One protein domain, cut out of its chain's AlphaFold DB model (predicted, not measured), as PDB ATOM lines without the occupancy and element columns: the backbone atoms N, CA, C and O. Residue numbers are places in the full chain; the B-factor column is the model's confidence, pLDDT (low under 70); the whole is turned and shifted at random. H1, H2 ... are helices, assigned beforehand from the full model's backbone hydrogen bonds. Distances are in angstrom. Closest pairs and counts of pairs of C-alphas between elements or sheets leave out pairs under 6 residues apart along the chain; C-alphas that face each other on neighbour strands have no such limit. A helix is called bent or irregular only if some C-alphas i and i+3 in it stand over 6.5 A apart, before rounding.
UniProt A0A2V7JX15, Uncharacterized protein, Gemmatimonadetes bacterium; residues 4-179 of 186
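AT A GLANCE: This is residues 4 to 179 of the 186 residues of an uncharacterized protein of Gemmatimonadetes bacterium (UniProt A0A2V7JX15). Six helices or arms, H1, H3, H4b, H5, H6 and H7, form an up-and-down bundle, each running against the one before it in the chain, with H6 in the middle and H5, H4b, H3, H1 and H7 in a nearly closed ring round it. The bent helix H4 makes a corner, its short arm H4a crossing one end of the bundle, while short H2 packs on H1 and H3 near the other end. The printed part has 176 residues with seven named helices, H1 to H7 in chain order, and no named strand; its class is all helix. It is compact, with a radius of gyration of the C-alphas of 15.4 A and spans of 43 by 30 by 29 A.

HOW THE PARTS SIT: The longest helix, H4, residues 62 to 96, was assigned as one helix by its hydrogen bonds but is bent, with C-alphas 70 and 73 8.1 A apart; its arms H4a, residues 62 to 70, and H4b, residues 73 to 96, are about perpendicular at 88 degrees. H4b touches H5, residues 102 to 120, closest at the C-alphas of Gly 94 and Phe 102, 5.4 A; they form a hairpin at a shallow tilt of 17 degrees. H4b also touches H6, residues 125 to 150, with the C-alphas of Phe 83 and Ile 136 5.3 A apart, the same way at 19 degrees. H6 is irregular, C-alphas 127 and 130 being 7.1 A apart, and has a kink of 41 degrees near residue 139. H6 and H3, residues 39 to 60, are the hubs, touching four helices each; their closest C-alphas, Pro 48 and Val 137, are 4.5 A apart, at a steep tilt of 55 degrees. H7, residues 156 to 177, touches H1, residues 4 to 19, at the C-alphas of Gly 17 and Phe 161, 4.2 A apart. H2, residues 28 to 34, touches H3 at Leu 32 and Leu 42, their C-alphas 6.3 A apart. H1 and H6 are apart. Each O i to N i+4 pair is within hydrogen-bond range in H2, H4a, H5 and H7, against 11 of 12 in H1, 17 of 18 in H3, 19 of 20 in H4b and 18 of 22 in H6.

IN THESE COORDINATES: H4b, 35.1 A long, begins at C-alpha 73 (19.592, -42.074, 11.491); H4a is 12.6 A. H6 measures 35.9 A, H7 31.4 A, H3 30.1 A, H5 27.1 A, H1 23.6 A and H2 10.2 A. H1 begins at C-alpha 4 (37.333, -55.438, 17.483), and H7 ends at C-alpha 177 (30.855, -56.769, 4.196).

THE WHOLE: The C-alphas farthest apart, of Pro 63 and Lys 98, are 46.1 A apart. The printed part has no cut and no long link. The mean pLDDT of the printed part is 87.3; residues 97 to 100 and residue 152 are under 70.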
ATOM      1  N   PRO A   4      37.434 -56.456  16.435       85.44
ATOM      2  CA  PRO A   4      37.333 -55.438  17.483       85.44
ATOM      3  C   PRO A   4      38.688 -54.890  17.949       85.44
ATOM      4  O   PRO A   4      38.797 -53.705  18.255       85.44
ATOM      5  N   LEU A   5      39.728 -55.728  17.998       91.00
ATOM      6  CA  LEU A   5      41.072 -55.301  18.393       91.00
ATOM      7  C   LEU A   5      41.692 -54.398  17.320       91.00
ATOM      8  O   LEU A   5      42.263 -53.363  17.652       91.00
ATOM      9  N   LEU A   6      41.518 -54.753  16.042       91.81
ATOM     10  CA  LEU A   6      42.004 -53.946  14.922       91.81
ATOM     11  C   LEU A   6      41.376 -52.546  14.920       91.81
ATOM     12  O   LEU A   6      42.103 -51.569  14.782       91.81
ATOM     13  N   LYS A   7      40.060 -52.436  15.150       91.62
ATOM     14  CA  LYS A   7      39.367 -51.139  15.259       91.62
ATOM     15  C   LYS A   7      39.936 -50.266  16.377       91.62
ATOM     16  O   LYS A   7      40.169 -49.080  16.173       91.62
ATOM     17  N   LYS A   8      40.209 -50.853  17.547       92.25
ATOM     18  CA  LYS A   8      40.796 -50.126  18.684       92.25
ATOM     19  C   LYS A   8      42.215 -49.648  18.391       92.25
ATOM     20  O   LYS A   8      42.521 -48.491  18.652       92.25
ATOM     21  N   LEU A   9      43.064 -50.510  17.831       93.31
ATOM     22  CA  LEU A   9      44.428 -50.132  17.455       93.31
ATOM     23  C   LEU A   9      44.425 -49.040  16.382       93.31
ATOM     24  O   LEU A   9      45.129 -48.045  16.522       93.31
ATOM     25  N   ALA A  10      43.583 -49.184  15.359       93.19
ATOM     26  CA  ALA A  10      43.424 -48.187  14.312       93.19
ATOM     27  C   ALA A  10      42.957 -46.835  14.875       93.19
ATOM     28  O   ALA A  10      43.533 -45.804  14.542       93.19
ATOM     29  N   ALA A  11      41.980 -46.844  15.789       93.69
ATOM     30  CA  ALA A  11      41.530 -45.651  16.498       93.69
ATOM     31  C   ALA A  11      42.659 -44.987  17.301       93.69
ATOM     32  O   ALA A  11      42.828 -43.776  17.212       93.69
ATOM     33  N   VAL A  12      43.459 -45.757  18.045       94.81
ATOM     34  CA  VAL A  12      44.596 -45.214  18.809       94.81
ATOM     35  C   VAL A  12      45.636 -44.587  17.885       94.81
ATOM     36  O   VAL A  12      46.071 -43.470  18.149       94.81
ATOM     37  N   LEU A  13      46.001 -45.257  16.790       93.56
ATOM     38  CA  LEU A  13      46.955 -44.724  15.812       93.56
ATOM     39  C   LEU A  13      46.435 -43.438  15.162       93.56
ATOM     40  O   LEU A  13      47.164 -42.457  15.059       93.56
ATOM     41  N   LEU A  14      45.158 -43.417  14.784       92.25
ATOM     42  CA  LEU A  14      44.518 -42.255  14.177       92.25
ATOM     43  C   LEU A  14      44.496 -41.056  15.141       92.25
ATOM     44  O   LEU A  14      44.847 -39.948  14.744       92.25
ATOM     45  N   LEU A  15      44.170 -41.280  16.417       93.00
ATOM     46  CA  LEU A  15      44.201 -40.242  17.452       93.00
ATOM     47  C   LEU A  15      45.627 -39.774  17.772       93.00
ATOM     48  O   LEU A  15      45.860 -38.575  17.897       93.00
ATOM     49  N   ALA A  16      46.587 -40.695  17.876       91.94
ATOM     50  CA  ALA A  16      47.988 -40.356  18.112       91.94
ATOM     51  C   ALA A  16      48.554 -39.514  16.960       91.94
ATOM     52  O   ALA A  16      49.218 -38.508  17.198       91.94
ATOM     53  N   GLY A  17      48.225 -39.873  15.716       87.56
ATOM     54  CA  GLY A  17      48.640 -39.148  14.518       87.56
ATOM     55  C   GLY A  17      48.182 -37.685  14.486       87.56
ATOM     56  O   GLY A  17      48.909 -36.840  13.977       87.56
ATOM     57  N   LEU A  18      47.038 -37.349  15.099       87.94
ATOM     58  CA  LEU A  18      46.565 -35.959  15.212       87.94
ATOM     59  C   LEU A  18      47.472 -35.070  16.080       87.94
ATOM     60  O   LEU A  18      47.507 -33.851  15.887       87.94
ATOM     61  N   GLY A  19      48.170 -35.665  17.050       85.69
ATOM     62  CA  GLY A  19      49.077 -34.969  17.968       85.69
ATOM     63  C   GLY A  19      50.540 -34.976  17.526       85.69
ATOM     64  O   GLY A  19      51.373 -34.324  18.160       85.69
ATOM     65  N   LEU A  20      50.864 -35.704  16.457       87.69
ATOM     66  CA  LEU A  20      52.218 -35.878  15.947       87.69
ATOM     67  C   LEU A  20      52.454 -35.025  14.689       87.69
ATOM     68  O   LEU A  20      51.502 -34.644  14.007       87.69
ATOM     69  N   PRO A  21      53.719 -34.692  14.383       83.12
ATOM     70  CA  PRO A  21      54.049 -33.876  13.221       83.12
ATOM     71  C   PRO A  21      53.786 -34.660  11.925       83.12
ATOM     72  O   PRO A  21      54.281 -35.777  11.740       83.12
ATOM     73  N   TYR A  22      52.942 -34.092  11.064       77.06
ATOM     74  CA  TYR A  22      52.417 -34.727   9.855       77.06
ATOM     75  C   TYR A  22      53.321 -34.477   8.639       77.06
ATOM     76  O   TYR A  22      53.641 -35.399   7.886       77.06
ATOM     77  N   GLY A  23      53.773 -33.232   8.494       71.81
ATOM     78  CA  GLY A  23      54.723 -32.749   7.495       71.81
ATOM     79  C   GLY A  23      55.096 -31.299   7.817       71.81
ATOM     80  O   GLY A  23      54.265 -30.569   8.357       71.81
ATOM     81  N   CYS A  24      56.336 -30.891   7.533       71.25
ATOM     82  CA  CYS A  24      56.865 -29.562   7.894       71.25
ATOM     83  C   CYS A  24      56.656 -29.194   9.382       71.25
ATOM     84  O   CYS A  24      56.331 -28.051   9.694       71.25
ATOM     85  N   ASP A  25      56.752 -30.178  10.285       75.75
ATOM     86  CA  ASP A  25      56.493 -30.071  11.733       75.75
ATOM     87  C   ASP A  25      55.070 -29.631  12.127       75.75
ATOM     88  O   ASP A  25      54.748 -29.506  13.315       75.75
ATOM     89  N   ALA A  26      54.177 -29.477  11.148       74.00
ATOM     90  CA  ALA A  26      52.788 -29.135  11.370       74.00
ATOM     91  C   ALA A  26      52.047 -30.319  12.000       74.00
ATOM     92  O   ALA A  26      52.036 -31.437  11.477       74.00
ATOM     93  N   ARG A  27      51.393 -30.060  13.134       81.25
ATOM     94  CA  ARG A  27      50.528 -31.019  13.831       81.25
ATOM     95  C   ARG A  27      49.076 -30.607  13.596       81.25
ATOM     96  O   ARG A  27      48.772 -29.444  13.867       81.25
ATOM     97  N   PRO A  28      48.170 -31.500  13.163       79.12
ATOM     98  CA  PRO A  28      46.784 -31.137  12.857       79.12
ATOM     99  C   PRO A  28      46.081 -30.350  13.973       79.12
ATOM    100  O   PRO A  28      45.437 -29.340  13.707       79.12
ATOM    101  N   ILE A  29      46.262 -30.756  15.234       78.12
ATOM    102  CA  ILE A  29      45.674 -30.057  16.389       78.12
ATOM    103  C   ILE A  29      46.288 -28.665  16.581       78.12
ATOM    104  O   ILE A  29      45.571 -27.707  16.858       78.12
ATOM    105  N   THR A  30      47.606 -28.536  16.432       79.25
ATOM    106  CA  THR A  30      48.297 -27.251  16.606       79.25
ATOM    107  C   THR A  30      47.932 -26.267  15.499       79.25
ATOM    108  O   THR A  30      47.710 -25.103  15.802       79.25
ATOM    109  N   VAL A  31      47.794 -26.733  14.253       79.06
ATOM    110  CA  VAL A  31      47.324 -25.905  13.128       79.06
ATOM    111  C   VAL A  31      45.916 -25.379  13.403       79.06
ATOM    112  O   VAL A  31      45.670 -24.188  13.269       79.06
ATOM    113  N   LEU A  32      44.999 -26.226  13.881       82.50
ATOM    114  CA  LEU A  32      43.663 -25.761  14.274       82.50
ATOM    115  C   LEU A  32      43.704 -24.729  15.400       82.50
ATOM    116  O   LEU A  32      42.950 -23.762  15.373       82.50
ATOM    117  N   TRP A  33      44.591 -24.924  16.376       81.69
ATOM    118  CA  TRP A  33      44.742 -24.007  17.499       81.69
ATOM    119  C   TRP A  33      45.271 -22.629  17.089       81.69
ATOM    120  O   TRP A  33      45.003 -21.651  17.781       81.69
ATOM    121  N   THR A  34      46.019 -22.524  15.992       84.50
ATOM    122  CA  THR A  34      46.574 -21.248  15.519       84.50
ATOM    123  C   THR A  34      45.742 -20.593  14.416       84.50
ATOM    124  O   THR A  34      45.876 -19.391  14.202       84.50
ATOM    125  N   SER A  35      44.841 -21.330  13.761       84.38
ATOM    126  CA  SER A  35      44.033 -20.859  12.623       84.38
ATOM    127  C   SER A  35      42.636 -20.334  12.993       84.38
ATOM    128  O   SER A  35      41.737 -20.354  12.157       84.38
ATOM    129  N   TRP A  36      42.420 -19.830  14.215       82.50
ATOM    130  CA  TRP A  36      41.100 -19.325  14.648       82.50
ATOM    131  C   TRP A  36      40.540 -18.183  13.792       82.50
ATOM    132  O   TRP A  36      39.327 -17.990  13.741       82.50
ATOM    133  N   SER A  37      41.410 -17.422  13.131       84.62
ATOM    134  CA  SER A  37      41.036 -16.320  12.243       84.62
ATOM    135  C   SER A  37      40.722 -16.752  10.807       84.62
ATOM    136  O   SER A  37      40.300 -15.907  10.021       84.62
ATOM    137  N   ASP A  38      40.912 -18.029  10.456       85.38
ATOM    138  CA  ASP A  38      40.655 -18.566   9.119       85.38
ATOM    139  C   ASP A  38      39.523 -19.613   9.147       85.38
ATOM    140  O   ASP A  38      39.759 -20.806   9.386       85.38
ATOM    141  N   PRO A  39      38.274 -19.193   8.864       83.50
ATOM    142  CA  PRO A  39      37.125 -20.089   8.799       83.50
ATOM    143  C   PRO A  39      37.288 -21.220   7.778       83.50
ATOM    144  O   PRO A  39      36.744 -22.307   7.986       83.50
ATOM    145  N   GLY A  40      38.033 -20.986   6.692       83.12
ATOM    146  CA  GLY A  40      38.284 -21.980   5.653       83.12
ATOM    147  C   GLY A  40      39.100 -23.145   6.199       83.12
ATOM    148  O   GLY A  40      38.676 -24.295   6.087       83.12
ATOM    149  N   THR A  41      40.211 -22.855   6.879       82.19
ATOM    150  CA  THR A  41      41.033 -23.879   7.546       82.19
ATOM    151  C   THR A  41      40.281 -24.569   8.685       82.19
ATOM    152  O   THR A  41      40.319 -25.799   8.788       82.19
ATOM    153  N   LEU A  42      39.539 -23.820   9.511       85.12
ATOM    154  CA  LEU A  42      38.716 -24.409  10.577       85.12
ATOM    155  C   LEU A  42      37.685 -25.395  10.023       85.12
ATOM    156  O   LEU A  42      37.454 -26.447  10.618       85.12
ATOM    157  N   PHE A  43      37.091 -25.099   8.869       87.00
ATOM    158  CA  PHE A  43      36.168 -26.015   8.221       87.00
ATOM    159  C   PHE A  43      36.896 -27.200   7.566       87.00
ATOM    160  O   PHE A  43      36.602 -28.357   7.872       87.00
ATOM    161  N   ALA A  44      37.880 -26.925   6.705       85.50
ATOM    162  CA  ALA A  44      38.565 -27.913   5.874       85.50
ATOM    163  C   ALA A  44      39.414 -28.918   6.666       85.50
ATOM    164  O   ALA A  44      39.602 -30.049   6.212       85.50
ATOM    165  N   LEU A  45      39.919 -28.523   7.837       86.06
ATOM    166  CA  LEU A  45      40.726 -29.367   8.718       86.06
ATOM    167  C   LEU A  45      39.976 -29.722  10.010       86.06
ATOM    168  O   LEU A  45      40.053 -30.860  10.475       86.06
ATOM    169  N   GLY A  46      39.207 -28.788  10.577       87.94
ATOM    170  CA  GLY A  46      38.554 -28.989  11.872       87.94
ATOM    171  C   GLY A  46      37.437 -30.020  11.808       87.94
ATOM    172  O   GLY A  46      37.356 -30.879  12.684       87.94
ATOM    173  N   ILE A  47      36.633 -30.019  10.740       91.19
ATOM    174  CA  ILE A  47      35.589 -31.033  10.547       91.19
ATOM    175  C   ILE A  47      36.186 -32.455  10.470       91.19
ATOM    176  O   ILE A  47      35.735 -33.327  11.220       91.19
ATOM    177  N   PRO A  48      37.222 -32.718   9.652       92.00
ATOM    178  CA  PRO A  48      37.936 -33.994   9.665       92.00
ATOM    179  C   PRO A  48      38.550 -34.378  11.010       92.00
ATOM    180  O   PRO A  48      38.447 -35.537  11.407       92.00
ATOM    181  N   VAL A  49      39.150 -33.437  11.744       91.62
ATOM    182  CA  VAL A  49      39.703 -33.723  13.077       91.62
ATOM    183  C   VAL A  49      38.595 -34.115  14.055       91.62
ATOM    184  O   VAL A  49      38.731 -35.109  14.767       91.62
ATOM    185  N   LEU A  50      37.462 -33.413  14.052       92.81
ATOM    186  CA  LEU A  50      36.302 -33.780  14.867       92.81
ATOM    187  C   LEU A  50      35.739 -35.151  14.471       92.81
ATOM    188  O   LEU A  50      35.384 -35.939  15.346       92.81
ATOM    189  N   ALA A  51      35.704 -35.476  13.176       94.31
ATOM    190  CA  ALA A  51      35.277 -36.790  12.701       94.31
ATOM    191  C   ALA A  51      36.242 -37.909  13.141       94.31
ATOM    192  O   ALA A  51      35.794 -38.981  13.554       94.31
ATOM    193  N   ALA A  52      37.551 -37.647  13.122       94.19
ATOM    194  CA  ALA A  52      38.588 -38.545  13.621       94.19
ATOM    195  C   ALA A  52      38.449 -38.790  15.133       94.19
ATOM    196  O   ALA A  52      38.466 -39.942  15.578       94.19
ATOM    197  N   LEU A  53      38.227 -37.727  15.914       93.44
ATOM    198  CA  LEU A  53      37.937 -37.819  17.345       93.44
ATOM    199  C   LEU A  53      36.657 -38.622  17.602       93.44
ATOM    200  O   LEU A  53      36.668 -39.549  18.410       93.44
ATOM    201  N   ALA A  54      35.573 -38.325  16.883       93.62
ATOM    202  CA  ALA A  54      34.307 -39.039  17.016       93.62
ATOM    203  C   ALA A  54      34.449 -40.533  16.684       93.62
ATOM    204  O   ALA A  54      33.892 -41.370  17.398       93.62
ATOM    205  N   TYR A  55      35.223 -40.889  15.650       94.56
ATOM    206  CA  TYR A  55      35.524 -42.284  15.317       94.56
ATOM    207  C   TYR A  55      36.349 -42.962  16.416       94.56
ATOM    208  O   TYR A  55      36.033 -44.080  16.838       94.56
ATOM    209  N   GLY A  56      37.389 -42.281  16.905       92.81
ATOM    210  CA  GLY A  56      38.247 -42.796  17.961       92.81
ATOM    211  C   GLY A  56      37.461 -43.065  19.242       92.81
ATOM    212  O   GLY A  56      37.496 -44.172  19.779       92.81
ATOM    213  N   LEU A  57      36.657 -42.096  19.678       92.31
ATOM    214  CA  LEU A  57      35.791 -42.243  20.843       92.31
ATOM    215  C   LEU A  57      34.724 -43.325  20.627       92.31
ATOM    216  O   LEU A  57      34.477 -44.109  21.538       92.31
ATOM    217  N   HIS A  58      34.128 -43.428  19.434       91.88
ATOM    218  CA  HIS A  58      33.167 -44.490  19.116       91.88
ATOM    219  C   HIS A  58      33.793 -45.885  19.264       91.88
ATOM    220  O   HIS A  58      33.167 -46.797  19.801       91.88
ATOM    221  N   SER A  59      35.040 -46.042  18.822       91.62
ATOM    222  CA  SER A  59      35.751 -47.323  18.827       91.62
ATOM    223  C   SER A  59      36.293 -47.712  20.207       91.62
ATOM    224  O   SER A  59      36.464 -48.899  20.501       91.62
ATOM    225  N   LEU A  60      36.580 -46.723  21.057       92.12
ATOM    226  CA  LEU A  60      37.207 -46.923  22.365       92.12
ATOM    227  C   LEU A  60      36.205 -46.899  23.526       92.12
ATOM    228  O   LEU A  60      36.439 -47.572  24.530       92.12
ATOM    229  N   LEU A  61      35.094 -46.166  23.401       91.31
ATOM    230  CA  LEU A  61      34.145 -45.915  24.487       91.31
ATOM    231  C   LEU A  61      32.771 -46.552  24.202       91.31
ATOM    232  O   LEU A  61      31.966 -45.997  23.447       91.31
ATOM    233  N   PRO A  62      32.418 -47.660  24.887       86.50
ATOM    234  CA  PRO A  62      31.109 -48.304  24.749       86.50
ATOM    235  C   PRO A  62      29.888 -47.390  24.981       86.50
ATOM    236  O   PRO A  62      28.855 -47.598  24.342       86.50
ATOM    237  N   PRO A  63      29.922 -46.386  25.885       88.88
ATOM    238  CA  PRO A  63      28.818 -45.436  26.022       88.88
ATOM    239  C   PRO A  63      28.552 -44.628  24.747       88.88
ATOM    240  O   PRO A  63      27.396 -44.484  24.353       88.88
ATOM    241  N   LEU A  64      29.605 -44.153  24.075       85.00
ATOM    242  CA  LEU A  64      29.450 -43.350  22.864       85.00
ATOM    243  C   LEU A  64      29.025 -44.210  21.668       85.00
ATOM    244  O   LEU A  64      28.205 -43.775  20.863       85.00
ATOM    245  N   ALA A  65      29.505 -45.455  21.592       86.56
ATOM    246  CA  ALA A  65      29.028 -46.414  20.598       86.56
ATOM    247  C   ALA A  65      27.502 -46.586  20.658       86.56
ATOM    248  O   ALA A  65      26.815 -46.404  19.653       86.56
ATOM    249  N   ARG A  66      26.963 -46.793  21.865       88.00
ATOM    250  CA  ARG A  66      25.513 -46.895  22.101       88.00
ATOM    251  C   ARG A  66      24.763 -45.606  21.759       88.00
ATOM    252  O   ARG A  66      23.637 -45.662  21.271       88.00
ATOM    253  N   PHE A  67      25.359 -44.440  22.008       89.06
ATOM    254  CA  PHE A  67      24.764 -43.163  21.611       89.06
ATOM    255  C   PHE A  67      24.639 -43.047  20.083       89.06
ATOM    256  O   PHE A  67      23.551 -42.739  19.586       89.06
ATOM    257  N   HIS A  68      25.712 -43.357  19.346       86.81
ATOM    258  CA  HIS A  68      25.713 -43.370  17.881       86.81
ATOM    259  C   HIS A  68      24.713 -44.375  17.305       86.81
ATOM    260  O   HIS A  68      24.055 -44.069  16.315       86.81
ATOM    261  N   GLU A  69      24.544 -45.542  17.928       86.38
ATOM    262  CA  GLU A  69      23.530 -46.517  17.514       86.38
ATOM    263  C   GLU A  69      22.110 -45.960  17.662       86.38
ATOM    264  O   GLU A  69      21.313 -46.050  16.728       86.38
ATOM    265  N   ARG A  70      21.813 -45.312  18.796       88.12
ATOM    266  CA  ARG A  70      20.493 -44.713  19.070       88.12
ATOM    267  C   ARG A  70      20.160 -43.543  18.141       88.12
ATOM    268  O   ARG A  70      19.007 -43.388  17.757       88.12
ATOM    269  N   HIS A  71      21.153 -42.735  17.771       88.00
ATOM    270  CA  HIS A  71      20.958 -41.501  16.991       88.00
ATOM    271  C   HIS A  71      21.422 -41.638  15.535       88.00
ATOM    272  O   HIS A  71      21.465 -40.653  14.790       88.00
ATOM    273  N   GLY A  72      21.754 -42.858  15.104       81.44
ATOM    274  CA  GLY A  72      22.445 -43.114  13.845       81.44
ATOM    275  C   GLY A  72      21.705 -42.589  12.621       81.44
ATOM    276  O   GLY A  72      22.342 -42.119  11.690       81.44
ATOM    277  N   ALA A  73      20.368 -42.593  12.616       82.19
ATOM    278  CA  ALA A  73      19.592 -42.074  11.491       82.19
ATOM    279  C   ALA A  73      19.765 -40.557  11.281       82.19
ATOM    280  O   ALA A  73      19.961 -40.133  10.141       82.19
ATOM    281  N   GLY A  74      19.717 -39.769  12.361       85.19
ATOM    282  CA  GLY A  74      19.885 -38.313  12.311       85.19
ATOM    283  C   GLY A  74      21.336 -37.915  12.050       85.19
ATOM    284  O   GLY A  74      21.613 -37.130  11.144       85.19
ATOM    285  N   LEU A  75      22.271 -38.547  12.768       88.56
ATOM    286  CA  LEU A  75      23.704 -38.319  12.579       88.56
ATOM    287  C   LEU A  75      24.150 -38.658  11.152       88.56
ATOM    288  O   LEU A  75      24.931 -37.918  10.567       88.56
ATOM    289  N   HIS A  76      23.617 -39.725  10.552       88.50
ATOM    290  CA  HIS A  76      23.971 -40.111   9.188       88.50
ATOM    291  C   HIS A  76      23.628 -39.026   8.157       88.50
ATOM    292  O   HIS A  76      24.417 -38.776   7.250       88.50
ATOM    293  N   GLY A  77      22.470 -38.368   8.287       88.12
ATOM    294  CA  GLY A  77      22.081 -37.276   7.389       88.12
ATOM    295  C   GLY A  77      23.023 -36.076   7.503       88.12
ATOM    296  O   GLY A  77      23.545 -35.606   6.493       88.12
ATOM    297  N   ILE A  78      23.296 -35.646   8.738       91.44
ATOM    298  CA  ILE A  78      24.178 -34.509   9.033       91.44
ATOM    299  C   ILE A  78      25.601 -34.785   8.543       91.44
ATOM    300  O   ILE A  78      26.152 -33.998   7.780       91.44
ATOM    301  N   LEU A  79      26.179 -35.931   8.909       92.12
ATOM    302  CA  LEU A  79      27.541 -36.302   8.521       92.12
ATOM    303  C   LEU A  79      27.692 -36.430   6.998       92.12
ATOM    304  O   LEU A  79      28.718 -36.045   6.442       92.12
ATOM    305  N   ARG A  80      26.661 -36.914   6.297       93.25
ATOM    306  CA  ARG A  80      26.667 -36.963   4.832       93.25
ATOM    307  C   ARG A  80      26.638 -35.563   4.213       93.25
ATOM    308  O   ARG A  80      27.358 -35.324   3.249       93.25
ATOM    309  N   ALA A  81      25.840 -34.646   4.759       93.12
ATOM    310  CA  ALA A  81      25.841 -33.253   4.314       93.12
ATOM    311  C   ALA A  81      27.211 -32.595   4.554       93.12
ATOM    312  O   ALA A  81      27.758 -31.974   3.646       93.12
ATOM    313  N   MET A  82      27.807 -32.814   5.732       93.19
ATOM    314  CA  MET A  82      29.155 -32.336   6.057       93.19
ATOM    315  C   MET A  82      30.205 -32.875   5.085       93.19
ATOM    316  O   MET A  82      31.045 -32.107   4.627       93.19
ATOM    317  N   PHE A  83      30.135 -34.162   4.722       93.88
ATOM    318  CA  PHE A  83      31.012 -34.735   3.702       93.88
ATOM    319  C   PHE A  83      30.888 -34.000   2.364       93.88
ATOM    320  O   PHE A  83      31.907 -33.655   1.781       93.88
ATOM    321  N   PHE A  84      29.673 -33.742   1.871       94.44
ATOM    322  CA  PHE A  84      29.502 -33.063   0.582       94.44
ATOM    323  C   PHE A  84      29.968 -31.608   0.611       94.44
ATOM    324  O   PHE A  84      30.577 -31.159  -0.355       94.44
ATOM    325  N   LEU A  85      29.732 -30.890   1.713       93.62
ATOM    326  CA  LEU A  85      30.253 -29.533   1.891       93.62
ATOM    327  C   LEU A  85      31.788 -29.530   1.915       93.62
ATOM    328  O   LEU A  85      32.412 -28.716   1.240       93.62
ATOM    329  N   LEU A  86      32.398 -30.476   2.635       92.69
ATOM    330  CA  LEU A  86      33.849 -30.640   2.682       92.69
ATOM    331  C   LEU A  86      34.423 -31.020   1.312       92.69
ATOM    332  O   LEU A  86      35.394 -30.422   0.867       92.69
ATOM    333  N   ALA A  87      33.807 -31.979   0.622       91.69
ATOM    334  CA  ALA A  87      34.200 -32.392  -0.719       91.69
ATOM    335  C   ALA A  87      34.093 -31.235  -1.721       91.69
ATOM    336  O   ALA A  87      34.982 -31.067  -2.549       91.69
ATOM    337  N   GLY A  88      33.042 -30.414  -1.614       89.38
ATOM    338  CA  GLY A  88      32.879 -29.193  -2.400       89.38
ATOM    339  C   GLY A  88      34.000 -28.189  -2.146       89.38
ATOM    340  O   GLY A  88      34.603 -27.724  -3.105       89.38
ATOM    341  N   ALA A  89      34.337 -27.928  -0.878       87.88
ATOM    342  CA  ALA A  89      35.446 -27.046  -0.510       87.88
ATOM    343  C   ALA A  89      36.800 -27.559  -1.035       87.88
ATOM    344  O   ALA A  89      37.600 -26.794  -1.567       87.88
ATOM    345  N   TYR A  90      37.043 -28.870  -0.944       86.06
ATOM    346  CA  TYR A  90      38.256 -29.496  -1.474       86.06
ATOM    347  C   TYR A  90      38.308 -29.424  -3.008       86.06
ATOM    348  O   TYR A  90      39.360 -29.158  -3.585       86.06
ATOM    349  N   LEU A  91      37.169 -29.609  -3.679       88.56
ATOM    350  CA  LEU A  91      37.071 -29.471  -5.129       88.56
ATOM    351  C   LEU A  91      37.325 -28.027  -5.576       88.56
ATOM    352  O   LEU A  91      38.090 -27.823  -6.513       88.56
ATOM    353  N   THR A  92      36.733 -27.031  -4.908       87.06
ATOM    354  CA  THR A  92      36.962 -25.615  -5.232       87.06
ATOM    355  C   THR A  92      38.421 -25.236  -5.018       87.06
ATOM    356  O   THR A  92      39.021 -24.667  -5.920       87.06
ATOM    357  N   SER A  93      39.039 -25.655  -3.906       82.50
ATOM    358  CA  SER A  93      40.472 -25.428  -3.671       82.50
ATOM    359  C   SER A  93      41.359 -26.099  -4.722       82.50
ATOM    360  O   SER A  93      42.347 -25.510  -5.150       82.50
ATOM    361  N   GLY A  94      41.006 -27.306  -5.177       81.62
ATOM    362  CA  GLY A  94      41.727 -27.990  -6.250       81.62
ATOM    363  C   GLY A  94      41.588 -27.306  -7.615       81.62
ATOM    364  O   GLY A  94      42.542 -27.304  -8.385       81.62
ATOM    365  N   LEU A  95      40.426 -26.717  -7.915       84.38
ATOM    366  CA  LEU A  95      40.168 -25.998  -9.171       84.38
ATOM    367  C   LEU A  95      40.785 -24.591  -9.188       84.38
ATOM    368  O   LEU A  95      41.241 -24.130 -10.233       84.38
ATOM    369  N   GLU A  96      40.791 -23.906  -8.045       82.94
ATOM    370  CA  GLU A  96      41.406 -22.584  -7.875       82.94
ATOM    371  C   GLU A  96      42.932 -22.668  -7.726       82.94
ATOM    372  O   GLU A  96      43.654 -21.732  -8.081       82.94
ATOM    373  N   GLY A  97      43.431 -23.797  -7.215       66.00
ATOM    374  CA  GLY A  97      44.847 -24.079  -7.052       66.00
ATOM    375  C   GLY A  97      45.580 -24.105  -8.391       66.00
ATOM    376  O   GLY A  97      45.540 -25.087  -9.125       66.00
ATOM    377  N   LYS A  98      46.321 -23.036  -8.697       54.94
ATOM    378  CA  LYS A  98      47.302 -23.021  -9.789       54.94
ATOM    379  C   LYS A  98      48.523 -23.860  -9.388       54.94
ATOM    380  O   LYS A  98      49.464 -23.322  -8.809       54.94
ATOM    381  N   GLY A  99      48.512 -25.166  -9.658       61.03
ATOM    382  CA  GLY A  99      49.668 -26.038  -9.414       61.03
ATOM    383  C   GLY A  99      49.425 -27.523  -9.696       61.03
ATOM    384  O   GLY A  99      48.311 -27.940 -10.002       61.03
ATOM    385  N   ASP A 100      50.478 -28.327  -9.540       69.50
ATOM    386  CA  ASP A 100      50.506 -29.768  -9.856       69.50
ATOM    387  C   ASP A 100      49.777 -30.661  -8.832       69.50
ATOM    388  O   ASP A 100      49.814 -31.886  -8.934       69.50
ATOM    389  N   ASP A 101      49.095 -30.078  -7.840       79.69
ATOM    390  CA  ASP A 101      48.444 -30.828  -6.758       79.69
ATOM    391  C   ASP A 101      47.029 -31.326  -7.121       79.69
ATOM    392  O   ASP A 101      46.454 -32.142  -6.393       79.69
ATOM    393  N   PHE A 102      46.461 -30.888  -8.256       83.19
ATOM    394  CA  PHE A 102      45.128 -31.295  -8.736       83.19
ATOM    395  C   PHE A 102      44.889 -32.822  -8.738       83.19
ATOM    396  O   PHE A 102      43.834 -33.255  -8.258       83.19
ATOM    397  N   PRO A 103      45.837 -33.674  -9.189       86.88
ATOM    398  CA  PRO A 103      45.661 -35.124  -9.147       86.88
ATOM    399  C   PRO A 103      45.433 -35.660  -7.728       86.88
ATOM    400  O   PRO A 103      44.626 -36.571  -7.542       86.88
ATOM    401  N   PHE A 104      46.085 -35.086  -6.712       88.56
ATOM    402  CA  PHE A 104      45.948 -35.526  -5.322       88.56
ATOM    403  C   PHE A 104      44.574 -35.171  -4.742       88.56
ATOM    404  O   PHE A 104      43.973 -35.992  -4.041       88.56
ATOM    405  N   TRP A 105      44.028 -33.994  -5.081       88.12
ATOM    406  CA  TRP A 105      42.648 -33.628  -4.732       88.12
ATOM    407  C   TRP A 105      41.650 -34.602  -5.360       88.12
ATOM    408  O   TRP A 105      40.765 -35.119  -4.675       88.12
ATOM    409  N   LEU A 106      41.823 -34.910  -6.649       89.69
ATOM    410  CA  LEU A 106      40.946 -35.832  -7.364       89.69
ATOM    411  C   LEU A 106      40.985 -37.241  -6.753       89.69
ATOM    412  O   LEU A 106      39.930 -37.831  -6.521       89.69
ATOM    413  N   ILE A 107      42.173 -37.762  -6.427       91.38
ATOM    414  CA  ILE A 107      42.331 -39.064  -5.760       91.38
ATOM    415  C   ILE A 107      41.585 -39.082  -4.420       91.38
ATOM    416  O   ILE A 107      40.845 -40.029  -4.144       91.38
ATOM    417  N   ALA A 108      41.733 -38.037  -3.603       92.19
ATOM    418  CA  ALA A 108      41.074 -37.951  -2.305       92.19
ATOM    419  C   ALA A 108      39.542 -37.940  -2.413       92.19
ATOM    420  O   ALA A 108      38.859 -38.653  -1.664       92.19
ATOM    421  N   LEU A 109      39.007 -37.179  -3.371       93.00
ATOM    422  CA  LEU A 109      37.570 -37.085  -3.632       93.00
ATOM    423  C   LEU A 109      37.005 -38.394  -4.190       93.00
ATOM    424  O   LEU A 109      35.977 -38.866  -3.704       93.00
ATOM    425  N   LEU A 110      37.687 -39.014  -5.157       94.75
ATOM    426  CA  LEU A 110      37.268 -40.291  -5.738       94.75
ATOM    427  C   LEU A 110      37.305 -41.416  -4.705       94.75
ATOM    428  O   LEU A 110      36.355 -42.193  -4.613       94.75
ATOM    429  N   PHE A 111      38.360 -41.488  -3.892       94.50
ATOM    430  CA  PHE A 111      38.476 -42.498  -2.846       94.50
ATOM    431  C   PHE A 111      37.384 -42.332  -1.780       94.50
ATOM    432  O   PHE A 111      36.644 -43.274  -1.487       94.50
ATOM    433  N   SER A 112      37.236 -41.123  -1.232       94.94
ATOM    434  CA  SER A 112      36.282 -40.862  -0.149       94.94
ATOM    435  C   SER A 112      34.830 -40.927  -0.635       94.94
ATOM    436  O   SER A 112      33.968 -41.486   0.048       94.94
ATOM    437  N   GLY A 113      34.555 -40.434  -1.846       93.56
ATOM    438  CA  GLY A 113      33.255 -40.549  -2.507       93.56
ATOM    439  C   GLY A 113      32.912 -41.992  -2.876       93.56
ATOM    440  O   GLY A 113      31.782 -42.433  -2.659       93.56
ATOM    441  N   GLY A 114      33.895 -42.764  -3.347       93.31
ATOM    442  CA  GLY A 114      33.754 -44.194  -3.615       93.31
ATOM    443  C   GLY A 114      33.417 -44.987  -2.352       93.31
ATOM    444  O   GLY A 114      32.483 -45.789  -2.362       93.31
ATOM    445  N   LEU A 115      34.100 -44.709  -1.236       93.00
ATOM    446  CA  LEU A 115      33.766 -45.284   0.071       93.00
ATOM    447  C   LEU A 115      32.350 -44.903   0.520       93.00
ATOM    448  O   LEU A 115      31.612 -45.769   0.997       93.00
ATOM    449  N   LEU A 116      31.947 -43.638   0.337       93.19
ATOM    450  CA  LEU A 116      30.597 -43.177   0.662       93.19
ATOM    451  C   LEU A 116      29.531 -43.909  -0.157       93.19
ATOM    452  O   LEU A 116      28.513 -44.328   0.396       93.19
ATOM    453  N   TYR A 117      29.749 -44.072  -1.456       91.56
ATOM    454  CA  TYR A 117      28.837 -44.813  -2.319       91.56
ATOM    455  C   TYR A 117      28.779 -46.294  -1.923       91.56
ATOM    456  O   TYR A 117      27.699 -46.857  -1.737       91.56
ATOM    457  N   TRP A 118      29.940 -46.913  -1.699       90.56
ATOM    458  CA  TRP A 118      30.045 -48.328  -1.351       90.56
ATOM    459  C   TRP A 118      29.292 -48.680  -0.059       90.56
ATOM    460  O   TRP A 118      28.595 -49.701  -0.001       90.56
ATOM    461  N   GLN A 119      29.383 -47.833   0.970       88.88
ATOM    462  CA  GLN A 119      28.693 -48.074   2.239       88.88
ATOM    463  C   GLN A 119      27.170 -47.894   2.147       88.88
ATOM    464  O   GLN A 119      26.443 -48.472   2.952       88.88
ATOM    465  N   GLN A 120      26.653 -47.133   1.171       84.38
ATOM    466  CA  GLN A 120      25.207 -46.901   1.030       84.38
ATOM    467  C   GLN A 120      24.418 -48.167   0.681       84.38
ATOM    468  O   GLN A 120      23.211 -48.230   0.921       84.38
ATOM    469  N   GLN A 121      25.095 -49.194   0.182       80.19
ATOM    470  CA  GLN A 121      24.463 -50.434  -0.246       80.19
ATOM    471  C   GLN A 121      24.371 -51.501   0.860       80.19
ATOM    472  O   GLN A 121      23.789 -52.549   0.606       80.19
ATOM    473  N   ARG A 122      24.930 -51.294   2.070       83.38
ATOM    474  CA  ARG A 122      25.134 -52.371   3.073       83.38
ATOM    475  C   ARG A 122      24.777 -51.998   4.508       83.38
ATOM    476  O   ARG A 122      25.218 -50.962   4.987       83.38
ATOM    477  N   GLY A 123      24.019 -52.835   5.211       82.25
ATOM    478  CA  GLY A 123      23.746 -52.654   6.642       82.25
ATOM    479  C   GLY A 123      22.881 -51.433   6.974       82.25
ATOM    480  O   GLY A 123      22.392 -50.726   6.089       82.25
ATOM    481  N   THR A 124      22.682 -51.175   8.264       85.44
ATOM    482  CA  THR A 124      21.844 -50.073   8.762       85.44
ATOM    483  C   THR A 124      22.595 -48.734   8.800       85.44
ATOM    484  O   THR A 124      23.825 -48.687   8.793       85.44
ATOM    485  N   LYS A 125      21.867 -47.609   8.897       84.44
ATOM    486  CA  LYS A 125      22.476 -46.264   9.024       84.44
ATOM    487  C   LYS A 125      23.439 -46.155  10.214       84.44
ATOM    488  O   LYS A 125      24.468 -45.498  10.089       84.44
ATOM    489  N   ALA A 126      23.120 -46.819  11.326       83.94
ATOM    490  CA  ALA A 126      23.971 -46.883  12.510       83.94
ATOM    491  C   ALA A 126      25.259 -47.680  12.254       83.94
ATOM    492  O   ALA A 126      26.342 -47.205  12.580       83.94
ATOM    493  N   GLN A 127      25.162 -48.843  11.599       86.69
ATOM    494  CA  GLN A 127      26.328 -49.675  11.271       86.69
ATOM    495  C   GLN A 127      27.311 -48.969  10.328       86.69
ATOM    496  O   GLN A 127      28.514 -49.181  10.419       86.69
ATOM    497  N   ARG A 128      26.806 -48.114   9.432       90.06
ATOM    498  CA  ARG A 128      27.619 -47.339   8.478       90.06
ATOM    499  C   ARG A 128      28.288 -46.117   9.094       90.06
ATOM    500  O   ARG A 128      29.236 -45.589   8.529       90.06
ATOM    501  N   LEU A 129      27.785 -45.631  10.226       90.88
ATOM    502  CA  LEU A 129      28.205 -44.356  10.801       90.88
ATOM    503  C   LEU A 129      29.724 -44.259  11.054       90.88
ATOM    504  O   LEU A 129      30.293 -43.221  10.715       90.88
ATOM    505  N   PRO A 130      30.419 -45.302  11.550       92.00
ATOM    506  CA  PRO A 130      31.872 -45.258  11.710       92.00
ATOM    507  C   PRO A 130      32.610 -45.095  10.378       92.00
ATOM    508  O   PRO A 130      33.536 -44.294  10.284       92.00
ATOM    509  N   LEU A 131      32.167 -45.789   9.326       93.75
ATOM    510  CA  LEU A 131      32.754 -45.648   7.995       93.75
ATOM    511  C   LEU A 131      32.435 -44.277   7.377       93.75
ATOM    512  O   LEU A 131      33.275 -43.711   6.687       93.75
ATOM    513  N   LEU A 132      31.272 -43.695   7.680       94.25
ATOM    514  CA  LEU A 132      30.923 -42.328   7.289       94.25
ATOM    515  C   LEU A 132      31.834 -41.278   7.946       94.25
ATOM    516  O   LEU A 132      32.282 -40.348   7.274       94.25
ATOM    517  N   LEU A 133      32.178 -41.444   9.224       95.19
ATOM    518  CA  LEU A 133      33.183 -40.596   9.874       95.19
ATOM    519  C   LEU A 133      34.535 -40.712   9.157       95.19
ATOM    520  O   LEU A 133      35.144 -39.698   8.822       95.19
ATOM    521  N   LEU A 134      34.959 -41.931   8.817       96.25
ATOM    522  CA  LEU A 134      36.196 -42.160   8.065       96.25
ATOM    523  C   LEU A 134      36.144 -41.622   6.627       96.25
ATOM    524  O   LEU A 134      37.182 -41.248   6.090       96.25
ATOM    525  N   THR A 135      34.978 -41.516   5.987       95.25
ATOM    526  CA  THR A 135      34.890 -40.829   4.686       95.25
ATOM    527  C   THR A 135      35.124 -39.329   4.798       95.25
ATOM    528  O   THR A 135      35.722 -38.755   3.898       95.25
ATOM    529  N   ILE A 136      34.726 -38.698   5.908       95.12
ATOM    530  CA  ILE A 136      35.013 -37.277   6.168       95.12
ATOM    531  C   ILE A 136      36.505 -37.092   6.461       95.12
ATOM    532  O   ILE A 136      37.143 -36.221   5.878       95.12
ATOM    533  N   VAL A 137      37.076 -37.949   7.315       94.62
ATOM    534  CA  VAL A 137      38.522 -37.957   7.608       94.62
ATOM    535  C   VAL A 137      39.345 -38.217   6.344       94.62
ATOM    536  O   VAL A 137      40.415 -37.640   6.173       94.62
ATOM    537  N   GLY A 138      38.837 -39.064   5.448       90.56
ATOM    538  CA  GLY A 138      39.515 -39.493   4.228       90.56
ATOM    539  C   GLY A 138      39.875 -38.369   3.276       90.56
ATOM    540  O   GLY A 138      40.917 -38.446   2.631       90.56
ATOM    541  N   VAL A 139      39.065 -37.312   3.230       89.25
ATOM    542  CA  VAL A 139      39.253 -36.202   2.294       89.25
ATOM    543  C   VAL A 139      40.621 -35.519   2.506       89.25
ATOM    544  O   VAL A 139      41.456 -35.603   1.605       89.25
ATOM    545  N   PRO A 140      40.955 -34.954   3.685       87.94
ATOM    546  CA  PRO A 140      42.322 -34.500   3.952       87.94
ATOM    547  C   PRO A 140      43.336 -35.637   4.050       87.94
ATOM    548  O   PRO A 140      44.468 -35.466   3.610       87.94
ATOM    549  N   ALA A 141      42.982 -36.779   4.651       88.50
ATOM    550  CA  ALA A 141      43.949 -37.841   4.934       88.50
ATOM    551  C   ALA A 141      44.618 -38.358   3.655       88.50
ATOM    552  O   ALA A 141      45.841 -38.493   3.590       88.50
ATOM    553  N   VAL A 142      43.804 -38.619   2.630       90.50
ATOM    554  CA  VAL A 142      44.262 -39.099   1.327       90.50
ATOM    555  C   VAL A 142      44.934 -37.974   0.554       90.50
ATOM    556  O   VAL A 142      45.986 -38.211  -0.037       90.50
ATOM    557  N   TYR A 143      44.392 -36.753   0.601       89.06
ATOM    558  CA  TYR A 143      45.006 -35.604  -0.063       89.06
ATOM    559  C   TYR A 143      46.420 -35.338   0.470       89.06
ATOM    560  O   TYR A 143      47.388 -35.465  -0.275       89.06
ATOM    561  N   TYR A 144      46.565 -35.052   1.767       84.25
ATOM    562  CA  TYR A 144      47.868 -34.754   2.362       84.25
ATOM    563  C   TYR A 144      48.803 -35.959   2.322       84.25
ATOM    564  O   TYR A 144      49.997 -35.783   2.106       84.25
ATOM    565  N   GLY A 145      48.283 -37.179   2.493       84.56
ATOM    566  CA  GLY A 145      49.078 -38.395   2.356       84.56
ATOM    567  C   GLY A 145      49.687 -38.517   0.959       84.56
ATOM    568  O   GLY A 145      50.898 -38.647   0.827       84.56
ATOM    569  N   THR A 146      48.871 -38.418  -0.093       85.62
ATOM    570  CA  THR A 146      49.352 -38.558  -1.477       85.62
ATOM    571  C   THR A 146      50.205 -37.375  -1.936       85.62
ATOM    572  O   THR A 146      51.254 -37.597  -2.539       85.62
ATOM    573  N   ALA A 147      49.837 -36.143  -1.574       83.94
ATOM    574  CA  ALA A 147      50.603 -34.946  -1.914       83.94
ATOM    575  C   ALA A 147      51.983 -34.925  -1.233       83.94
ATOM    576  O   ALA A 147      52.987 -34.629  -1.878       83.94
ATOM    577  N   LEU A 148      52.068 -35.273   0.058       80.69
ATOM    578  CA  LEU A 148      53.348 -35.316   0.775       80.69
ATOM    579  C   LEU A 148      54.198 -36.524   0.378       80.69
ATOM    580  O   LEU A 148      55.419 -36.399   0.355       80.69
ATOM    581  N   LEU A 149      53.590 -37.664   0.028       81.25
ATOM    582  CA  LEU A 149      54.319 -38.799  -0.551       81.25
ATOM    583  C   LEU A 149      54.926 -38.434  -1.907       81.25
ATOM    584  O   LEU A 149      56.104 -38.704  -2.128       81.25
ATOM    585  N   GLY A 150      54.164 -37.765  -2.777       74.56
ATOM    586  CA  GLY A 150      54.668 -37.259  -4.057       74.56
ATOM    587  C   GLY A 150      55.817 -36.259  -3.895       74.56
ATOM    588  O   GLY A 150      56.695 -36.188  -4.748       74.56
ATOM    589  N   LYS A 151      55.849 -35.538  -2.768       79.00
ATOM    590  CA  LYS A 151      56.891 -34.561  -2.410       79.00
ATOM    591  C   LYS A 151      57.978 -35.130  -1.475       79.00
ATOM    592  O   LYS A 151      58.844 -34.380  -1.038       79.00
ATOM    593  N   GLY A 152      57.948 -36.430  -1.151       66.56
ATOM    594  CA  GLY A 152      58.948 -37.117  -0.314       66.56
ATOM    595  C   GLY A 152      58.985 -36.717   1.173       66.56
ATOM    596  O   GLY A 152      59.982 -36.975   1.841       66.56
ATOM    597  N   GLY A 153      57.934 -36.079   1.700       70.88
ATOM    598  CA  GLY A 153      57.981 -35.295   2.944       70.88
ATOM    599  C   GLY A 153      57.083 -35.759   4.097       70.88
ATOM    600  O   GLY A 153      56.798 -34.960   4.990       70.88
ATOM    601  N   LEU A 154      56.588 -37.003   4.099       79.50
ATOM    602  CA  LEU A 154      55.715 -37.480   5.181       79.50
ATOM    603  C   LEU A 154      56.530 -37.795   6.448       79.50
ATOM    604  O   LEU A 154      57.381 -38.689   6.449       79.50
ATOM    605  N   GLN A 155      56.261 -37.075   7.538       86.19
ATOM    606  CA  GLN A 155      56.909 -37.292   8.836       86.19
ATOM    607  C   GLN A 155      56.248 -38.447   9.611       86.19
ATOM    608  O   GLN A 155      55.214 -38.986   9.208       86.19
ATOM    609  N   TYR A 156      56.833 -38.835  10.752       85.31
ATOM    610  CA  TYR A 156      56.349 -39.956  11.571       85.31
ATOM    611  C   TYR A 156      54.859 -39.856  11.932       85.31
ATOM    612  O   TYR A 156      54.155 -40.860  11.877       85.31
ATOM    613  N   GLY A 157      54.356 -38.662  12.265       84.44
ATOM    614  CA  GLY A 157      52.940 -38.463  12.577       84.44
ATOM    615  C   GLY A 157      52.029 -38.674  11.374       84.44
ATOM    616  O   GLY A 157      50.968 -39.278  11.518       84.44
ATOM    617  N   GLY A 158      52.480 -38.264  10.187       84.94
ATOM    618  CA  GLY A 158      51.782 -38.509   8.928       84.94
ATOM    619  C   GLY A 158      51.652 -40.003   8.656       84.94
ATOM    620  O   GLY A 158      50.549 -40.489   8.420       84.94
ATOM    621  N   TRP A 159      52.739 -40.762   8.820       89.06
ATOM    622  CA  TRP A 159      52.708 -42.223   8.700       89.06
ATOM    623  C   TRP A 159      51.780 -42.887   9.717       89.06
ATOM    624  O   TRP A 159      50.951 -43.714   9.340       89.06
ATOM    625  N   VAL A 160      51.883 -42.510  10.995       91.56
ATOM    626  CA  VAL A 160      51.033 -43.054  12.066       91.56
ATOM    627  C   VAL A 160      49.555 -42.797  11.769       91.56
ATOM    628  O   VAL A 160      48.737 -43.717  11.861       91.56
ATOM    629  N   PHE A 161      49.216 -41.579  11.342       91.19
ATOM    630  CA  PHE A 161      47.852 -41.220  10.982       91.19
ATOM    631  C   PHE A 161      47.360 -41.982   9.746       91.19
ATOM    632  O   PHE A 161      46.277 -42.562   9.783       91.19
ATOM    633  N   THR A 162      48.144 -42.024   8.663       90.81
ATOM    634  CA  THR A 162      47.764 -42.711   7.420       90.81
ATOM    635  C   THR A 162      47.587 -44.214   7.642       90.81
ATOM    636  O   THR A 162      46.594 -44.783   7.191       90.81
ATOM    637  N   VAL A 163      48.486 -44.864   8.388       91.94
ATOM    638  CA  VAL A 163      48.356 -46.290   8.733       91.94
ATOM    639  C   VAL A 163      47.123 -46.526   9.606       91.94
ATOM    640  O   VAL A 163      46.348 -47.443   9.325       91.94
ATOM    641  N   GLY A 164      46.898 -45.682  10.618       93.56
ATOM    642  CA  GLY A 164      45.694 -45.736  11.449       93.56
ATOM    643  C   GLY A 164      44.415 -45.594  10.624       93.56
ATOM    644  O   GLY A 164      43.483 -46.380  10.787       93.56
ATOM    645  N   TYR A 165      44.401 -44.658   9.676       94.81
ATOM    646  CA  TYR A 165      43.289 -44.426   8.761       94.81
ATOM    647  C   TYR A 165      43.003 -45.637   7.866       94.81
ATOM    648  O   TYR A 165      41.869 -46.120   7.823       94.81
ATOM    649  N   VAL A 166      44.023 -46.177   7.193       94.00
ATOM    650  CA  VAL A 166      43.873 -47.345   6.311       94.00
ATOM    651  C   VAL A 166      43.396 -48.566   7.099       94.00
ATOM    652  O   VAL A 166      42.477 -49.261   6.660       94.00
ATOM    653  N   ALA A 167      43.960 -48.804   8.287       94.75
ATOM    654  CA  ALA A 167      43.541 -49.897   9.160       94.75
ATOM    655  C   ALA A 167      42.085 -49.738   9.630       94.75
ATOM    656  O   ALA A 167      41.335 -50.718   9.641       94.75
ATOM    657  N   ALA A 168      41.667 -48.513   9.968       95.25
ATOM    658  CA  ALA A 168      40.300 -48.202  10.376       95.25
ATOM    659  C   ALA A 168      39.312 -48.460   9.231       95.25
ATOM    660  O   ALA A 168      38.334 -49.187   9.412       95.25
ATOM    661  N   VAL A 169      39.603 -47.942   8.032       95.44
ATOM    662  CA  VAL A 169      38.774 -48.158   6.835       95.44
ATOM    663  C   VAL A 169      38.669 -49.647   6.525       95.44
ATOM    664  O   VAL A 169      37.563 -50.149   6.338       95.44
ATOM    665  N   ALA A 170      39.787 -50.376   6.524       94.00
ATOM    666  CA  ALA A 170      39.787 -51.814   6.275       94.00
ATOM    667  C   ALA A 170      38.926 -52.568   7.301       94.00
ATOM    668  O   ALA A 170      38.113 -53.412   6.919       94.00
ATOM    669  N   ALA A 171      39.052 -52.243   8.589       93.31
ATOM    670  CA  ALA A 171      38.270 -52.877   9.645       93.31
ATOM    671  C   ALA A 171      36.763 -52.590   9.518       93.31
ATOM    672  O   ALA A 171      35.946 -53.497   9.690       93.31
ATOM    673  N   GLU A 172      36.375 -51.357   9.193       93.75
ATOM    674  CA  GLU A 172      34.965 -51.009   8.990       93.75
ATOM    675  C   GLU A 172      34.387 -51.636   7.717       93.75
ATOM    676  O   GLU A 172      33.287 -52.187   7.741       93.75
ATOM    677  N   VAL A 173      35.148 -51.645   6.620       92.50
ATOM    678  CA  VAL A 173      34.759 -52.312   5.370       92.50
ATOM    679  C   VAL A 173      34.566 -53.811   5.601       92.50
ATOM    680  O   VAL A 173      33.552 -54.365   5.179       92.50
ATOM    681  N   LEU A 174      35.491 -54.479   6.297       90.62
ATOM    682  CA  LEU A 174      35.358 -55.899   6.641       90.62
ATOM    683  C   LEU A 174      34.147 -56.160   7.544       90.62
ATOM    684  O   LEU A 174      33.429 -57.133   7.321       90.62
ATOM    685  N   GLY A 175      33.880 -55.277   8.511       87.56
ATOM    686  CA  GLY A 175      32.700 -55.369   9.374       87.56
ATOM    687  C   GLY A 175      31.382 -55.227   8.609       87.56
ATOM    688  O   GLY A 175      30.446 -55.985   8.847       87.56
ATOM    689  N   LEU A 176      31.317 -54.302   7.649       87.50
ATOM    690  CA  LEU A 176      30.119 -54.052   6.843       87.50
ATOM    691  C   LEU A 176      29.909 -55.073   5.723       87.50
ATOM    692  O   LEU A 176      28.768 -55.311   5.326       87.50
ATOM    693  N   ARG A 177      30.969 -55.710   5.216       85.81
ATOM    694  CA  ARG A 177      30.855 -56.769   4.196       85.81
ATOM    695  C   ARG A 177      29.985 -57.944   4.645       85.81
ATOM    696  O   ARG A 177      29.345 -58.549   3.798       85.81
ATOM    697  N   GLY A 178      29.944 -58.238   5.945       74.62
ATOM    698  CA  GLY A 178      29.104 -59.302   6.507       74.62
ATOM    699  C   GLY A 178      27.628 -58.932   6.685       74.62
ATOM    700  O   GLY A 178      26.849 -59.764   7.138       74.62
ATOM    701  N   THR A 179      27.231 -57.694   6.374       80.44
ATOM    702  CA  THR A 179      25.853 -57.212   6.563       80.44
ATOM    703  C   THR A 179      25.024 -57.360   5.290       80.44
ATOM    704  O   THR A 179      25.551 -57.251   4.182       80.44
TER     705      THR A 179